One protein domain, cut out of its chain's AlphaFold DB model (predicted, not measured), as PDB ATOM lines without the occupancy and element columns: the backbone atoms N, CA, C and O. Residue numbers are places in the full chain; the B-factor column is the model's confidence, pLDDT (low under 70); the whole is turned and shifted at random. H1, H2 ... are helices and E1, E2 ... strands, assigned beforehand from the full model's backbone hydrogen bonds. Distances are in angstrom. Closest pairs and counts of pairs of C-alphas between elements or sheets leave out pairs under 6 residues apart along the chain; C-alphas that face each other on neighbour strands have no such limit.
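AT A GLANCE: This is residues 770 to 877 and 956 to 967 of the 1191 residues of the protein "DUF2341 domain-containing protein" of bacterium (UniProt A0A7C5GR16). A twisted sheet of four strands stands as a wall, with H4 and H5, well separated, over one face and the other face bare of named helices. Beyond its E1 edge the chain winds through loops and the short helices H1, H2 and H3; residues 811 to 812 add a short pairing to E1. The printed part has 120 residues, with five named helices and four named strands in the order E1 H1 H2 H3 E2 E3 H4 H5 E4. The sheet's order is E1 E4 E2 E3, all antiparallel; the class is mixed, helices and strands, with under half of the residues in named elements. The whole is compact and rounded, with a radius of gyration of the C-alphas of 14.0 A and spans of 33 by 32 by 27 A.

IN THESE COORDINATES: E1, residues 770 to 775, begins with C-alpha 770 at (159.180, 143.397, 177.585) and is 15.4 A long. H1 is residues 785 to 788, H2 residues 795 to 798 and H3 residues 815 to 818. E2, residues 822 to 829, is 20.4 A long. E3, residues 833 to 843, is 25.2 A long and bends by 97 degrees at residue 840. H4 is residues 845 to 850; H5, residues 862 to 869, is 10.8 A long. E4, residues 959 to 965, is 20.0 A long and ends with C-alpha 965 at (157.411, 138.563, 185.146).

HOW THE PARTS SIT: In the sheet, E1 and E4 are antiparallel at 157 degrees, with N 770 and O 963 within hydrogen-bond range at 2.8 A. E4 and E2 are antiparallel at 159 degrees, with N 962 and O 826 2.9 A apart. E2 and E3 form a hairpin, with N 837 and O 825 2.8 A apart. H4 and H5 are on the same face, as two layers, helices on one face of a sheet. H5 lies over E3 at a height over the sheet of 7.9 A, slantwise to the strands, at 56 degrees to E3 on the local plane; their closest C-alphas, of Thr 833 and Ala 868, are 5.0 A apart. H3 touches H4, the closest C-alphas being those of Phe 816 and Pro 845, 5.1 A. H3 is on the sheet, over none of the strands. H2 only grazes the sheet, and H1 is not on it. H4 and H5 have every O i to N i+4 pair within hydrogen-bond range; H1, H2 and H3 are too short for such a pair.

THE WHOLE: The C-alphas farthest apart, of Ser 796 and Arg 873, are 37.1 A apart. Residues 878 to 955 are not printed; C-alphas 877 and 956 are 12.7 A apart across this cut. The links H2 to H3 and H4 to H5 are long. The mean pLDDT of the printed part is 74.7; 41 residues are under 70, among them 777 to 788 and 858 to 877.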
ATOM      1  N   THR A 770     160.053 142.723 178.560       95.12
ATOM      2  CA  THR A 770     159.180 143.397 177.585       95.12
ATOM      3  C   THR A 770     159.396 144.910 177.619       95.12
ATOM      4  O   THR A 770     159.374 145.506 178.698       95.12
ATOM      5  N   LEU A 771     159.545 145.561 176.464       94.81
ATOM      6  CA  LEU A 771     159.543 147.024 176.363       94.81
ATOM      7  C   LEU A 771     158.113 147.575 176.513       94.81
ATOM      8  O   LEU A 771     157.236 147.271 175.703       94.81
ATOM      9  N   VAL A 772     157.868 148.379 177.558       92.88
ATOM     10  CA  VAL A 772     156.522 148.896 177.887       92.88
ATOM     11  C   VAL A 772     156.363 150.411 177.739       92.88
ATOM     12  O   VAL A 772     155.249 150.874 177.492       92.88
ATOM     13  N   MET A 773     157.439 151.194 177.888       87.81
ATOM     14  CA  MET A 773     157.377 152.662 177.808       87.81
ATOM     15  C   MET A 773     158.742 153.299 177.483       87.81
ATOM     16  O   MET A 773     159.786 152.804 177.912       87.81
ATOM     17  N   LYS A 774     158.725 154.430 176.769       86.00
ATOM     18  CA  LYS A 774     159.869 155.328 176.519       86.00
ATOM     19  C   LYS A 774     159.504 156.745 176.955       86.00
ATOM     20  O   LYS A 774     158.424 157.220 176.615       86.00
ATOM     21  N   LEU A 775     160.427 157.399 177.660       79.25
ATOM     22  CA  LEU A 775     160.313 158.778 178.130       79.25
ATOM     23  C   LEU A 775     161.491 159.623 177.611       79.25
ATOM     24  O   LEU A 775     162.664 159.302 177.827       79.25
ATOM     25  N   SER A 776     161.154 160.701 176.914       72.69
ATOM     26  CA  SER A 776     161.996 161.579 176.096       72.69
ATOM     27  C   SER A 776     161.771 163.075 176.356       72.69
ATOM     28  O   SER A 776     162.578 163.878 175.874       72.69
ATOM     29  N   LYS A 777     160.762 163.415 177.185       64.81
ATOM     30  CA  LYS A 777     160.518 164.727 177.827       64.81
ATOM     31  C   LYS A 777     159.582 165.715 177.093       64.81
ATOM     32  O   LYS A 777     159.644 166.904 177.398       64.81
ATOM     33  N   ASN A 778     158.726 165.267 176.170       54.25
ATOM     34  CA  ASN A 778     157.878 166.179 175.373       54.25
ATOM     35  C   ASN A 778     156.398 166.236 175.784       54.25
ATOM     36  O   ASN A 778     155.802 167.304 175.734       54.25
ATOM     37  N   ASP A 779     155.789 165.099 176.116       51.34
ATOM     38  CA  ASP A 779     154.339 164.890 175.970       51.34
ATOM     39  C   ASP A 779     153.671 164.233 177.194       51.34
ATOM     40  O   ASP A 779     152.440 164.211 177.298       51.34
ATOM     41  N   PHE A 780     154.453 163.646 178.106       53.53
ATOM     42  CA  PHE A 780     153.951 162.677 179.088       53.53
ATOM     43  C   PHE A 780     153.923 163.189 180.539       53.53
ATOM     44  O   PHE A 780     154.640 162.714 181.422       53.53
ATOM     45  N   CYS A 781     153.047 164.161 180.804       54.56
ATOM     46  CA  CYS A 781     152.727 164.621 182.160       54.56
ATOM     47  C   CYS A 781     151.748 163.665 182.867       54.56
ATOM     48  O   CYS A 781     150.781 163.210 182.257       54.56
ATOM     49  N   TYR A 782     151.925 163.439 184.173       50.19
ATOM     50  CA  TYR A 782     151.064 162.581 185.006       50.19
ATOM     51  C   TYR A 782     149.560 162.920 184.935       50.19
ATOM     52  O   TYR A 782     148.717 162.027 184.863       50.19
ATOM     53  N   GLY A 783     149.219 164.213 184.915       50.38
ATOM     54  CA  GLY A 783     147.838 164.695 184.786       50.38
ATOM     55  C   GLY A 783     147.280 164.684 183.357       50.38
ATOM     56  O   GLY A 783     146.133 165.075 183.155       50.38
ATOM     57  N   SER A 784     148.064 164.273 182.354       59.72
ATOM     58  CA  SER A 784     147.579 164.188 180.974       59.72
ATOM     59  C   SER A 784     146.589 163.032 180.805       59.72
ATOM     60  O   SER A 784     146.707 161.974 181.436       59.72
ATOM     61  N   SER A 785     145.644 163.191 179.876       61.59
ATOM     62  CA  SER A 785     144.805 162.076 179.430       61.59
ATOM     63  C   SER A 785     145.669 160.915 178.934       61.59
ATOM     64  O   SER A 785     145.438 159.785 179.333       61.59
ATOM     65  N   ARG A 786     146.741 161.183 178.178       67.75
ATOM     66  CA  ARG A 786     147.663 160.164 177.639       67.75
ATOM     67  C   ARG A 786     148.351 159.301 178.712       67.75
ATOM     68  O   ARG A 786     148.613 158.125 178.447       67.75
ATOM     69  N   TRP A 787     148.614 159.837 179.910       69.31
ATOM     70  CA  TRP A 787     149.140 159.061 181.046       69.31
ATOM     71  C   TRP A 787     148.096 158.090 181.620       69.31
ATOM     72  O   TRP A 787     148.413 156.943 181.935       69.31
ATOM     73  N   THR A 788     146.843 158.533 181.745       65.44
ATOM     74  CA  THR A 788     145.774 157.795 182.448       65.44
ATOM     75  C   THR A 788     144.913 156.901 181.546       65.44
ATOM     76  O   THR A 788     144.447 155.856 182.011       65.44
ATOM     77  N   ASP A 789     144.747 157.281 180.276       71.38
ATOM     78  CA  ASP A 789     144.044 156.576 179.197       71.38
ATOM     79  C   ASP A 789     144.558 155.143 179.035       71.38
ATOM     80  O   ASP A 789     145.766 154.917 178.966       71.38
ATOM     81  N   SER A 790     143.635 154.181 178.958       75.00
ATOM     82  CA  SER A 790     143.918 152.752 178.783       75.00
ATOM     83  C   SER A 790     144.469 152.381 177.399       75.00
ATOM     84  O   SER A 790     144.870 151.239 177.196       75.00
ATOM     85  N   SER A 791     144.485 153.318 176.449       82.56
ATOM     86  CA  SER A 791     144.946 153.105 175.075       82.56
ATOM     87  C   SER A 791     146.478 153.207 174.944       82.56
ATOM     88  O   SER A 791     147.109 153.978 175.680       82.56
ATOM     89  N   PRO A 792     147.111 152.491 173.993       83.50
ATOM     90  CA  PRO A 792     148.514 152.701 173.633       83.50
ATOM     91  C   PRO A 792     148.765 154.108 173.076       83.50
ATOM     92  O   PRO A 792     147.881 154.732 172.494       83.50
ATOM     93  N   PHE A 793     149.996 154.600 173.208       84.88
ATOM     94  CA  PHE A 793     150.427 155.891 172.666       84.88
ATOM     95  C   PHE A 793     151.750 155.708 171.920       84.88
ATOM     96  O   PHE A 793     152.725 155.254 172.514       84.88
ATOM     97  N   ASN A 794     151.779 156.033 170.622       84.38
ATOM     98  CA  ASN A 794     152.945 155.858 169.743       84.38
ATOM     99  C   ASN A 794     153.569 154.443 169.799       84.38
ATOM    100  O   ASN A 794     154.786 154.293 169.793       84.38
ATOM    101  N   GLU A 795     152.748 153.388 169.867       83.19
ATOM    102  CA  GLU A 795     153.209 152.011 170.123       83.19
ATOM    103  C   GLU A 795     154.253 151.493 169.119       83.19
ATOM    104  O   GLU A 795     155.205 150.823 169.515       83.19
ATOM    105  N   SER A 796     154.158 151.879 167.843       84.25
ATOM    106  CA  SER A 796     155.160 151.546 166.819       84.25
ATOM    107  C   SER A 796     156.573 152.049 167.159       84.25
ATOM    108  O   SER A 796     157.555 151.442 166.740       84.25
ATOM    109  N   TYR A 797     156.702 153.103 167.971       85.56
ATOM    110  CA  TYR A 797     157.985 153.637 168.437       85.56
ATOM    111  C   TYR A 797     158.621 152.823 169.589       85.56
ATOM    112  O   TYR A 797     159.799 153.004 169.919       85.56
ATOM    113  N   LEU A 798     157.873 151.880 170.176       86.81
ATOM    114  CA  LEU A 798     158.371 150.881 171.134       86.81
ATOM    115  C   LEU A 798     158.789 149.558 170.477       86.81
ATOM    116  O   LEU A 798     159.247 148.653 171.170       86.81
ATOM    117  N   LEU A 799     158.676 149.444 169.151       86.44
ATOM    118  CA  LEU A 799     159.220 148.314 168.388       86.44
ATOM    119  C   LEU A 799     160.730 148.473 168.098       86.44
ATOM    120  O   LEU A 799     161.368 147.562 167.578       86.44
ATOM    121  N   ASP A 800     161.306 149.613 168.480       87.81
ATOM    122  CA  ASP A 800     162.735 149.926 168.456       87.81
ATOM    123  C   ASP A 800     163.250 150.033 169.913       87.81
ATOM    124  O   ASP A 800     162.665 150.788 170.695       87.81
ATOM    125  N   PRO A 801     164.325 149.331 170.320       87.88
ATOM    126  CA  PRO A 801     164.870 149.390 171.679       87.88
ATOM    127  C   PRO A 801     165.807 150.584 171.935       87.88
ATOM    128  O   PRO A 801     166.280 150.741 173.059       87.88
ATOM    129  N   THR A 802     166.135 151.395 170.925       89.56
ATOM    130  CA  THR A 802     167.127 152.476 171.042       89.56
ATOM    131  C   THR A 802     166.685 153.578 172.004       89.56
ATOM    132  O   THR A 802     165.491 153.852 172.192       89.56
ATOM    133  N   MET A 803     167.677 154.241 172.610       86.44
ATOM    134  CA  MET A 803     167.450 155.394 173.476       86.44
ATOM    135  C   MET A 803     166.754 156.508 172.685       86.44
ATOM    136  O   MET A 803     167.292 156.918 171.655       86.44
ATOM    137  N   PRO A 804     165.600 157.032 173.140       82.38
ATOM    138  CA  PRO A 804     164.943 158.118 172.431       82.38
ATOM    139  C   PRO A 804     165.851 159.339 172.335       82.38
ATOM    140  O   PRO A 804     166.638 159.596 173.248       82.38
ATOM    141  N   ASN A 805     165.749 160.121 171.263       80.75
ATOM    142  CA  ASN A 805     166.451 161.399 171.191       80.75
ATOM    143  C   ASN A 805     165.876 162.385 172.220       80.75
ATOM    144  O   ASN A 805     164.743 162.241 172.688       80.75
ATOM    145  N   ALA A 806     166.666 163.392 172.596       70.81
ATOM    146  CA  ALA A 806     166.121 164.521 173.343       70.81
ATOM    147  C   ALA A 806     165.047 165.199 172.482       70.81
ATOM    148  O   ALA A 806     165.267 165.400 171.291       70.81
ATOM    149  N   GLN A 807     163.903 165.528 173.084       66.94
ATOM    150  CA  GLN A 807     162.761 166.138 172.394       66.94
ATOM    151  C   GLN A 807     162.119 165.252 171.301       66.94
ATOM    152  O   GLN A 807     161.464 165.756 170.389       66.94
ATOM    153  N   GLN A 808     162.277 163.924 171.384       73.00
ATOM    154  CA  GLN A 808     161.459 162.973 170.617       73.00
ATOM    155  C   GLN A 808     160.095 162.755 171.309       73.00
ATOM    156  O   GLN A 808     159.893 163.216 172.433       73.00
ATOM    157  N   TYR A 809     159.154 162.053 170.674       73.75
ATOM    158  CA  TYR A 809     157.871 161.707 171.296       73.75
ATOM    159  C   TYR A 809     158.005 160.613 172.364       73.75
ATOM    160  O   TYR A 809     158.715 159.625 172.167       73.75
ATOM    161  N   ASP A 810     157.265 160.770 173.462       77.25
ATOM    162  CA  ASP A 810     157.079 159.728 174.475       77.25
ATOM    163  C   ASP A 810     156.174 158.596 173.920       77.25
ATOM    164  O   ASP A 810     155.377 158.824 173.000       77.25
ATOM    165  N   ALA A 811     156.280 157.368 174.450       85.19
ATOM    166  CA  ALA A 811     155.503 156.217 173.955       85.19
ATOM    167  C   ALA A 811     155.215 155.137 175.015       85.19
ATOM    168  O   ALA A 811     155.990 154.950 175.952       85.19
ATOM    169  N   LYS A 812     154.111 154.399 174.831       86.38
ATOM    170  CA  LYS A 812     153.508 153.427 175.766       86.38
ATOM    171  C   LYS A 812     152.738 152.338 174.992       86.38
ATOM    172  O   LYS A 812     151.884 152.684 174.179       86.38
ATOM    173  N   SER A 813     152.995 151.052 175.246       88.06
ATOM    174  CA  SER A 813     152.381 149.918 174.517       88.06
ATOM    175  C   SER A 813     151.176 149.302 175.247       88.06
ATOM    176  O   SER A 813     150.988 149.530 176.445       88.06
ATOM    177  N   ARG A 814     150.385 148.461 174.562       88.19
ATOM    178  CA  ARG A 814     149.344 147.584 175.144       88.19
ATOM    179  C   ARG A 814     149.885 146.793 176.335       88.19
ATOM    180  O   ARG A 814     149.234 146.696 177.375       88.19
ATOM    181  N   ALA A 815     151.131 146.330 176.229       89.81
ATOM    182  CA  ALA A 815     151.830 145.583 177.271       89.81
ATOM    183  C   ALA A 815     151.943 146.334 178.615       89.81
ATOM    184  O   ALA A 815     152.027 145.689 179.657       89.81
ATOM    185  N   PHE A 816     151.898 147.673 178.638       89.31
ATOM    186  CA  PHE A 816     151.847 148.449 179.887       89.31
ATOM    187  C   PHE A 816     150.565 148.178 180.702       89.31
ATOM    188  O   PHE A 816     150.596 148.210 181.937       89.31
ATOM    189  N   TYR A 817     149.452 147.903 180.018       86.12
ATOM    190  CA  TYR A 817     148.136 147.630 180.603       86.12
ATOM    191  C   TYR A 817     147.898 146.142 180.818       86.12
ATOM    192  O   TYR A 817     147.439 145.745 181.888       86.12
ATOM    193  N   GLU A 818     148.192 145.353 179.788       87.88
ATOM    194  CA  GLU A 818     147.703 143.982 179.650       87.88
ATOM    195  C   GLU A 818     148.644 142.928 180.229       87.88
ATOM    196  O   GLU A 818     148.165 141.866 180.617       87.88
ATOM    197  N   LEU A 819     149.958 143.191 180.327       89.19
ATOM    198  CA  LEU A 819     150.873 142.236 180.959       89.19
ATOM    199  C   LEU A 819     150.424 141.940 182.391       89.19
ATOM    200  O   LEU A 819     150.296 142.847 183.212       89.19
ATOM    201  N   THR A 820     150.258 140.659 182.691       82.81
ATOM    202  CA  THR A 820     150.054 140.124 184.038       82.81
ATOM    203  C   THR A 820     151.350 139.472 184.548       82.81
ATOM    204  O   THR A 820     152.344 139.398 183.826       82.81
ATOM    205  N   ASP A 821     151.373 139.078 185.826       86.56
ATOM    206  CA  ASP A 821     152.544 138.539 186.550       86.56
ATOM    207  C   ASP A 821     153.836 139.391 186.507       86.56
ATOM    208  O   ASP A 821     154.900 138.932 186.913       86.56
ATOM    209  N   VAL A 822     153.799 140.666 186.106       89.62
ATOM    210  CA  VAL A 822     154.986 141.530 186.183       89.62
ATOM    211  C   VAL A 822     155.350 141.740 187.647       89.62
ATOM    212  O   VAL A 822     154.543 142.231 188.433       89.62
ATOM    213  N   ASN A 823     156.580 141.378 188.014       89.69
ATOM    214  CA  ASN A 823     157.106 141.510 189.375       89.69
ATOM    215  C   ASN A 823     158.383 142.358 189.441       89.69
ATOM    216  O   ASN A 823     158.917 142.586 190.526       89.69
ATOM    217  N   SER A 824     158.897 142.793 188.286       89.06
ATOM    218  CA  SER A 824     160.131 143.563 188.161       89.06
ATOM    219  C   SER A 824     160.025 144.608 187.048       89.06
ATOM    220  O   SER A 824     159.579 144.306 185.941       89.06
ATOM    221  N   LEU A 825     160.488 145.829 187.324       88.81
ATOM    222  CA  LEU A 825     160.633 146.916 186.351       88.81
ATOM    223  C   LEU A 825     162.104 147.346 186.277       88.81
ATOM    224  O   LEU A 825     162.727 147.573 187.313       88.81
ATOM    225  N   ARG A 826     162.660 147.483 185.071       88.81
ATOM    226  CA  ARG A 826     164.027 147.977 184.836       88.81
ATOM    227  C   ARG A 826     163.976 149.301 184.086       88.81
ATOM    228  O   ARG A 826     163.501 149.361 182.952       88.81
ATOM    229  N   PHE A 827     164.526 150.332 184.710       85.06
ATOM    230  CA  PHE A 827     164.676 151.669 184.151       85.06
ATOM    231  C   PHE A 827     166.099 151.786 183.604       85.06
ATOM    232  O   PHE A 827     167.056 151.672 184.369       85.06
ATOM    233  N   TYR A 828     166.241 151.961 182.292       86.00
ATOM    234  CA  TYR A 828     167.518 152.173 181.603       86.00
ATOM    235  C   TYR A 828     167.587 153.626 181.132       86.00
ATOM    236  O   TYR A 828     166.625 154.122 180.545       86.00
ATOM    237  N   THR A 829     168.679 154.329 181.428       80.69
ATOM    238  CA  THR A 829     168.775 155.782 181.232       80.69
ATOM    239  C   THR A 829     169.763 156.153 180.134       80.69
ATOM    240  O   THR A 829     170.655 155.393 179.759       80.69
ATOM    241  N   SER A 830     169.662 157.394 179.665       77.19
ATOM    242  CA  SER A 830     170.596 157.995 178.704       77.19
ATOM    243  C   SER A 830     172.044 158.161 179.201       77.19
ATOM    244  O   SER A 830     172.852 158.752 178.489       77.19
ATOM    245  N   ARG A 831     172.382 157.666 180.401       75.38
ATOM    246  CA  ARG A 831     173.750 157.613 180.943       75.38
ATOM    247  C   ARG A 831     174.433 156.243 180.753       75.38
ATOM    248  O   ARG A 831     175.504 156.052 181.312       75.38
ATOM    249  N   ASP A 832     173.816 155.321 180.004       78.06
ATOM    250  CA  ASP A 832     174.213 153.900 179.896       78.06
ATOM    251  C   ASP A 832     174.278 153.204 181.270       78.06
ATOM    252  O   ASP A 832     175.206 152.484 181.637       78.06
ATOM    253  N   THR A 833     173.267 153.488 182.090       78.31
ATOM    254  CA  THR A 833     173.090 152.897 183.415       78.31
ATOM    255  C   THR A 833     171.648 152.440 183.592       78.31
ATOM    256  O   THR A 833     170.721 152.934 182.942       78.31
ATOM    257  N   SER A 834     171.432 151.456 184.467       82.19
ATOM    258  CA  SER A 834     170.086 150.975 184.773       82.19
ATOM    259  C   SER A 834     169.897 150.635 186.242       82.19
ATOM    260  O   SER A 834     170.848 150.356 186.971       82.19
ATOM    261  N   VAL A 835     168.636 150.648 186.659       79.56
ATOM    262  CA  VAL A 835     168.183 150.260 187.992       79.56
ATOM    263  C   VAL A 835     166.968 149.351 187.846       79.56
ATOM    264  O   VAL A 835     166.021 149.657 187.118       79.56
ATOM    265  N   THR A 836     167.024 148.200 188.514       84.06
ATOM    266  CA  THR A 836     165.939 147.215 188.548       84.06
ATOM    267  C   THR A 836     165.226 147.306 189.888       84.06
ATOM    268  O   THR A 836     165.868 147.332 190.936       84.06
ATOM    269  N   VAL A 837     163.900 147.333 189.847       79.94
ATOM    270  CA  VAL A 837     163.012 147.398 191.003       79.94
ATOM    271  C   VAL A 837     162.139 146.154 190.995       79.94
ATOM    272  O   VAL A 837     161.387 145.953 190.041       79.94
ATOM    273  N   SER A 838     162.231 145.334 192.038       84.56
ATOM    274  CA  SER A 838     161.420 144.122 192.199       84.56
ATOM    275  C   SER A 838     160.372 144.306 193.298       84.56
ATOM    276  O   SER A 838     160.530 145.130 194.202       84.56
ATOM    277  N   PHE A 839     159.267 143.574 193.189       82.88
ATOM    278  CA  PHE A 839     158.038 143.794 193.949       82.88
ATOM    279  C   PHE A 839     157.645 142.551 194.761       82.88
ATOM    280  O   PHE A 839     157.934 141.422 194.376       82.88
ATOM    281  N   ALA A 840     157.000 142.763 195.910       80.75
ATOM    282  CA  ALA A 840     156.614 141.706 196.852       80.75
ATOM    283  C   ALA A 840     155.426 140.851 196.371       80.75
ATOM    284  O   ALA A 840     155.217 139.747 196.867       80.75
ATOM    285  N   SER A 841     154.661 141.350 195.400       83.88
ATOM    286  CA  SER A 841     153.678 140.587 194.635       83.88
ATOM    287  C   SER A 841     153.639 141.088 193.192       83.88
ATOM    288  O   SER A 841     154.033 142.221 192.901       83.88
ATOM    289  N   ALA A 842     153.202 140.223 192.284       86.06
ATOM    290  CA  ALA A 842     153.151 140.511 190.860       86.06
ATOM    291  C   ALA A 842     151.836 141.204 190.450       86.06
ATOM    292  O   ALA A 842     150.799 141.034 191.094       86.06
ATOM    293  N   SER A 843     151.870 142.009 189.385       86.69
ATOM    294  CA  SER A 843     150.710 142.737 188.853       86.69
ATOM    295  C   SER A 843     150.952 143.187 187.402       86.69
ATOM    296  O   SER A 843     151.789 142.606 186.720       86.69
ATOM    297  N   SER A 844     150.242 144.208 186.909       87.38
ATOM    298  CA  SER A 844     150.551 144.842 185.616       87.38
ATOM    299  C   SER A 844     151.534 146.012 185.749       87.38
ATOM    300  O   SER A 844     151.561 146.650 186.807       87.38
ATOM    301  N   PRO A 845     152.321 146.357 184.704       87.50
ATOM    302  CA  PRO A 845     153.261 147.483 184.743       87.50
ATOM    303  C   PRO A 845     152.590 148.784 185.184       87.50
ATOM    304  O   PRO A 845     153.114 149.471 186.063       87.50
ATOM    305  N   ARG A 846     151.391 149.065 184.652       83.38
ATOM    306  CA  ARG A 846     150.506 150.133 185.127       83.38
ATOM    307  C   ARG A 846     150.320 150.061 186.637       83.38
ATOM    308  O   ARG A 846     150.712 150.989 187.326       83.38
ATOM    309  N   THR A 847     149.771 148.966 187.162       79.50
ATOM    310  CA  THR A 847     149.434 148.836 188.592       79.50
ATOM    311  C   THR A 847     150.662 148.992 189.491       79.50
ATOM    312  O   THR A 847     150.581 149.651 190.530       79.50
ATOM    313  N   LEU A 848     151.820 148.469 189.077       77.75
ATOM    314  CA  LEU A 848     153.088 148.661 189.783       77.75
ATOM    315  C   LEU A 848     153.548 150.131 189.796       77.75
ATOM    316  O   LEU A 848     154.126 150.577 190.790       77.75
ATOM    317  N   MET A 849     153.276 150.899 188.736       74.69
ATOM    318  CA  MET A 849     153.603 152.329 188.642       74.69
ATOM    319  C   MET A 849     152.515 153.261 189.218       74.69
ATOM    320  O   MET A 849     152.830 154.383 189.619       74.69
ATOM    321  N   THR A 850     151.264 152.802 189.330       68.94
ATOM    322  CA  THR A 850     150.090 153.603 189.733       68.94
ATOM    323  C   THR A 850     149.403 153.139 191.025       68.94
ATOM    324  O   THR A 850     148.267 153.527 191.283       68.94
ATOM    325  N   THR A 851     150.021 152.286 191.843       59.69
ATOM    326  CA  THR A 851     149.499 151.949 193.182       59.69
ATOM    327  C   THR A 851     150.621 151.867 194.210       59.69
ATOM    328  O   THR A 851     151.755 151.513 193.881       59.69
ATOM    329  N   ASN A 852     150.301 152.165 195.471       59.00
ATOM    330  CA  ASN A 852     151.195 152.005 196.621       59.00
ATOM    331  C   ASN A 852     150.910 150.731 197.445       59.00
ATOM    332  O   ASN A 852     151.589 150.493 198.440       59.00
ATOM    333  N   THR A 853     149.928 149.915 197.047       63.53
ATOM    334  CA  THR A 853     149.477 148.717 197.783       63.53
ATOM    335  C   THR A 853     150.437 147.531 197.680       63.53
ATOM    336  O   THR A 853     150.412 146.652 198.536       63.53
ATOM    337  N   ILE A 854     151.296 147.507 196.658       69.88
ATOM    338  CA  ILE A 854     152.312 146.469 196.438       69.88
ATOM    339  C   ILE A 854     153.673 147.003 196.893       69.88
ATOM    340  O   ILE A 854     154.160 147.987 196.335       69.88
ATOM    341  N   ALA A 855     154.292 146.369 197.890       70.56
ATOM    342  CA  ALA A 855     155.614 146.744 198.398       70.56
ATOM    343  C   ALA A 855     156.760 146.334 197.447       70.56
ATOM    344  O   ALA A 855     156.585 145.477 196.581       70.56
ATOM    345  N   PHE A 856     157.950 146.916 197.627       70.00
ATOM    346  CA  PHE A 856     159.175 146.455 196.959       70.00
ATOM    347  C   PHE A 856     159.795 145.245 197.679       70.00
ATOM    348  O   PHE A 856     159.582 145.052 198.877       70.00
ATOM    349  N   SER A 857     160.581 144.446 196.955       71.38
ATOM    350  CA  SER A 857     161.247 143.239 197.454       71.38
ATOM    351  C   SER A 857     162.604 143.023 196.758       71.38
ATOM    352  O   SER A 857     162.640 142.423 195.682       71.38
ATOM    353  N   PRO A 858     163.729 143.495 197.335       66.69
ATOM    354  CA  PRO A 858     163.838 144.489 198.412       66.69
ATOM    355  C   PRO A 858     163.625 145.928 197.893       66.69
ATOM    356  O   PRO A 858     163.436 146.156 196.700       66.69
ATOM    357  N   TYR A 859     163.693 146.923 198.784       61.34
ATOM    358  CA  TYR A 859     163.825 148.329 198.377       61.34
ATOM    359  C   TYR A 859     165.197 148.554 197.702       61.34
ATOM    360  O   TYR A 859     166.207 148.199 198.314       61.34
ATOM    361  N   PRO A 860     165.271 149.157 196.495       59.53
ATOM    362  CA  PRO A 860     166.547 149.539 195.887       59.53
ATOM    363  C   PRO A 860     167.199 150.672 196.684       59.53
ATOM    364  O   PRO A 860     166.500 151.559 197.185       59.53
ATOM    365  N   ASP A 861     168.528 150.663 196.798       58.25
ATOM    366  CA  ASP A 861     169.228 151.628 197.650       58.25
ATOM    367  C   ASP A 861     169.410 153.009 196.987       58.25
ATOM    368  O   ASP A 861     169.225 153.209 195.782       58.25
ATOM    369  N   TYR A 862     169.764 154.008 197.802       59.88
ATOM    370  CA  TYR A 862     169.978 155.378 197.328       59.88
ATOM    371  C   TYR A 862     171.124 155.492 196.305       59.88
ATOM    372  O   TYR A 862     171.065 156.332 195.404       59.88
ATOM    373  N   PHE A 863     172.160 154.659 196.417       61.66
ATOM    374  CA  PHE A 863     173.318 154.686 195.528       61.66
ATOM    375  C   PHE A 863     172.992 154.091 194.154       61.66
ATOM    376  O   PHE A 863     173.455 154.630 193.153       61.66
ATOM    377  N   GLN A 864     172.138 153.066 194.080       65.62
ATOM    378  CA  GLN A 864     171.619 152.507 192.828       65.62
ATOM    379  C   GLN A 864     170.809 153.548 192.042       65.62
ATOM    380  O   GLN A 864     171.083 153.785 190.863       65.62
ATOM    381  N   TRP A 865     169.874 154.245 192.698       65.12
ATOM    382  CA  TRP A 865     169.133 155.348 192.072       65.12
ATOM    383  C   TRP A 865     170.047 156.515 191.675       65.12
ATOM    384  O   TRP A 865     169.928 157.047 190.568       65.12
ATOM    385  N   LYS A 866     171.011 156.885 192.533       63.59
ATOM    386  CA  LYS A 866     172.009 157.916 192.213       63.59
ATOM    387  C   LYS A 866     172.870 157.530 191.005       63.59
ATOM    388  O   LYS A 866     173.138 158.395 190.178       63.59
ATOM    389  N   ALA A 867     173.285 156.271 190.872       67.81
ATOM    390  CA  ALA A 867     174.080 155.797 189.737       67.81
ATOM    391  C   ALA A 867     173.277 155.784 188.424       67.81
ATOM    392  O   ALA A 867     173.796 156.174 187.378       67.81
ATOM    393  N   ALA A 868     171.996 155.403 188.477       67.88
ATOM    394  CA  ALA A 868     171.120 155.408 187.307       67.88
ATOM    395  C   ALA A 868     170.850 156.826 186.760       67.88
ATOM    396  O   ALA A 868     170.845 157.032 185.548       67.88
ATOM    397  N   PHE A 869     170.656 157.819 187.639       69.06
ATOM    398  CA  PHE A 869     170.204 159.162 187.238       69.06
ATOM    399  C   PHE A 869     171.242 160.284 187.387       69.06
ATOM    400  O   PHE A 869     171.076 161.342 186.783       69.06
ATOM    401  N   GLY A 870     172.342 160.065 188.109       54.94
ATOM    402  CA  GLY A 870     173.534 160.923 188.116       54.94
ATOM    403  C   GLY A 870     173.446 162.246 188.890       54.94
ATOM    404  O   GLY A 870     174.320 163.088 188.707       54.94
ATOM    405  N   HIS A 871     172.437 162.452 189.746       54.25
ATOM    406  CA  HIS A 871     172.281 163.691 190.529       54.25
ATOM    407  C   HIS A 871     172.722 163.544 191.989       54.25
ATOM    408  O   HIS A 871     172.359 162.586 192.674       54.25
ATOM    409  N   ASP A 872     173.461 164.535 192.495       42.53
ATOM    410  CA  ASP A 872     173.884 164.585 193.894       42.53
ATOM    411  C   ASP A 872     172.900 165.371 194.775       42.53
ATOM    412  O   ASP A 872     172.638 166.548 194.548       42.53
ATOM    413  N   ARG A 873     172.393 164.691 195.809       38.91
ATOM    414  CA  ARG A 873     171.819 165.191 197.078       38.91
ATOM    415  C   ARG A 873     170.726 166.281 197.126       38.91
ATOM    416  O   ARG A 873     170.158 166.413 198.205       38.91
ATOM    417  N   SER A 874     170.355 166.985 196.053       39.53
ATOM    418  CA  SER A 874     169.239 167.962 196.076       39.53
ATOM    419  C   SER A 874     168.077 167.660 195.123       39.53
ATOM    420  O   SER A 874     166.942 167.939 195.486       39.53
ATOM    421  N   GLN A 875     168.326 167.071 193.946       39.25
ATOM    422  CA  GLN A 875     167.299 166.859 192.902       39.25
ATOM    423  C   GLN A 875     167.311 165.444 192.290       39.25
ATOM    424  O   GLN A 875     166.893 165.238 191.154       39.25
ATOM    425  N   ALA A 876     167.804 164.443 193.026       33.19
ATOM    426  CA  ALA A 876     167.720 163.050 192.582       33.19
ATOM    427  C   ALA A 876     166.253 162.558 192.567       33.19
ATOM    428  O   ALA A 876     165.500 162.908 193.481       33.19
ATOM    429  N   PRO A 877     165.842 161.717 191.599       38.44
ATOM    430  CA  PRO A 877     164.528 161.082 191.621       38.44
ATOM    431  C   PRO A 877     164.464 160.084 192.785       38.44
ATOM    432  O   PRO A 877     165.052 159.003 192.728       38.44
ATOM    433  N   ALA A 956     170.509 163.793 179.690       56.81
ATOM    434  CA  ALA A 956     170.730 162.666 180.595       56.81
ATOM    435  C   ALA A 956     169.467 162.166 181.327       56.81
ATOM    436  O   ALA A 956     169.512 161.080 181.906       56.81
ATOM    437  N   LEU A 957     168.342 162.893 181.260       62.12
ATOM    438  CA  LEU A 957     167.078 162.566 181.948       62.12
ATOM    439  C   LEU A 957     166.077 161.726 181.121       62.12
ATOM    440  O   LEU A 957     164.894 161.671 181.452       62.12
ATOM    441  N   ARG A 958     166.523 161.070 180.044       77.25
ATOM    442  CA  ARG A 958     165.682 160.183 179.216       77.25
ATOM    443  C   ARG A 958     165.686 158.762 179.786       77.25
ATOM    444  O   ARG A 958     166.699 158.328 180.340       77.25
ATOM    445  N   VAL A 959     164.587 158.019 179.618       80.00
ATOM    446  CA  VAL A 959     164.403 156.677 180.210       80.00
ATOM    447  C   VAL A 959     163.709 155.708 179.247       80.00
ATOM    448  O   VAL A 959     162.729 156.059 178.595       80.00
ATOM    449  N   ILE A 960     164.174 154.460 179.210       89.00
ATOM    450  CA  ILE A 960     163.457 153.305 178.658       89.00
ATOM    451  C   ILE A 960     163.007 152.419 179.825       89.00
ATOM    452  O   ILE A 960     163.817 152.085 180.694       89.00
ATOM    453  N   ILE A 961     161.732 152.031 179.849       89.31
ATOM    454  CA  ILE A 961     161.142 151.214 180.915       89.31
ATOM    455  C   ILE A 961     160.807 149.827 180.371       89.31
ATOM    456  O   ILE A 961     160.011 149.666 179.441       89.31
ATOM    457  N   TRP A 962     161.400 148.822 181.007       93.75
ATOM    458  CA  TRP A 962     161.207 147.410 180.712       93.75
ATOM    459  C   TRP A 962     160.454 146.727 181.853       93.75
ATOM    460  O   TRP A 962     160.741 146.982 183.023       93.75
ATOM    461  N   ALA A 963     159.534 145.827 181.524       93.31
ATOM    462  CA  ALA A 963     158.781 145.012 182.473       93.31
ATOM    463  C   ALA A 963     159.179 143.536 182.369       93.31
ATOM    464  O   ALA A 963     159.487 143.056 181.280       93.31
ATOM    465  N   ARG A 964     159.156 142.802 183.484       90.44
ATOM    466  CA  ARG A 964     159.415 141.357 183.504       90.44
ATOM    467  C   ARG A 964     158.600 140.639 184.574       90.44
ATOM    468  O   ARG A 964     158.411 141.170 185.672       90.44
ATOM    469  N   GLY A 965     158.139 139.436 184.234       84.19
ATOM    470  CA  GLY A 965     157.411 138.563 185.146       84.19
ATOM    471  C   GLY A 965     158.296 137.680 186.018       84.19
ATOM    472  O   GLY A 965     159.517 137.867 186.099       84.19
ATOM    473  N   THR A 966     157.681 136.702 186.676       70.31
ATOM    474  CA  THR A 966     158.384 135.804 187.591       70.31
ATOM    475  C   THR A 966     159.265 134.807 186.835       70.31
ATOM    476  O   THR A 966     158.789 133.868 186.201       70.31
ATOM    477  N   ILE A 967     160.588 134.986 186.927       59.12
ATOM    478  CA  ILE A 967     161.557 133.992 186.453       59.12
ATOM    479  C   ILE A 967     161.589 132.811 187.433       59.12
ATOM    480  O   ILE A 967     162.208 132.888 188.495       59.12
TER     481      ILE A 967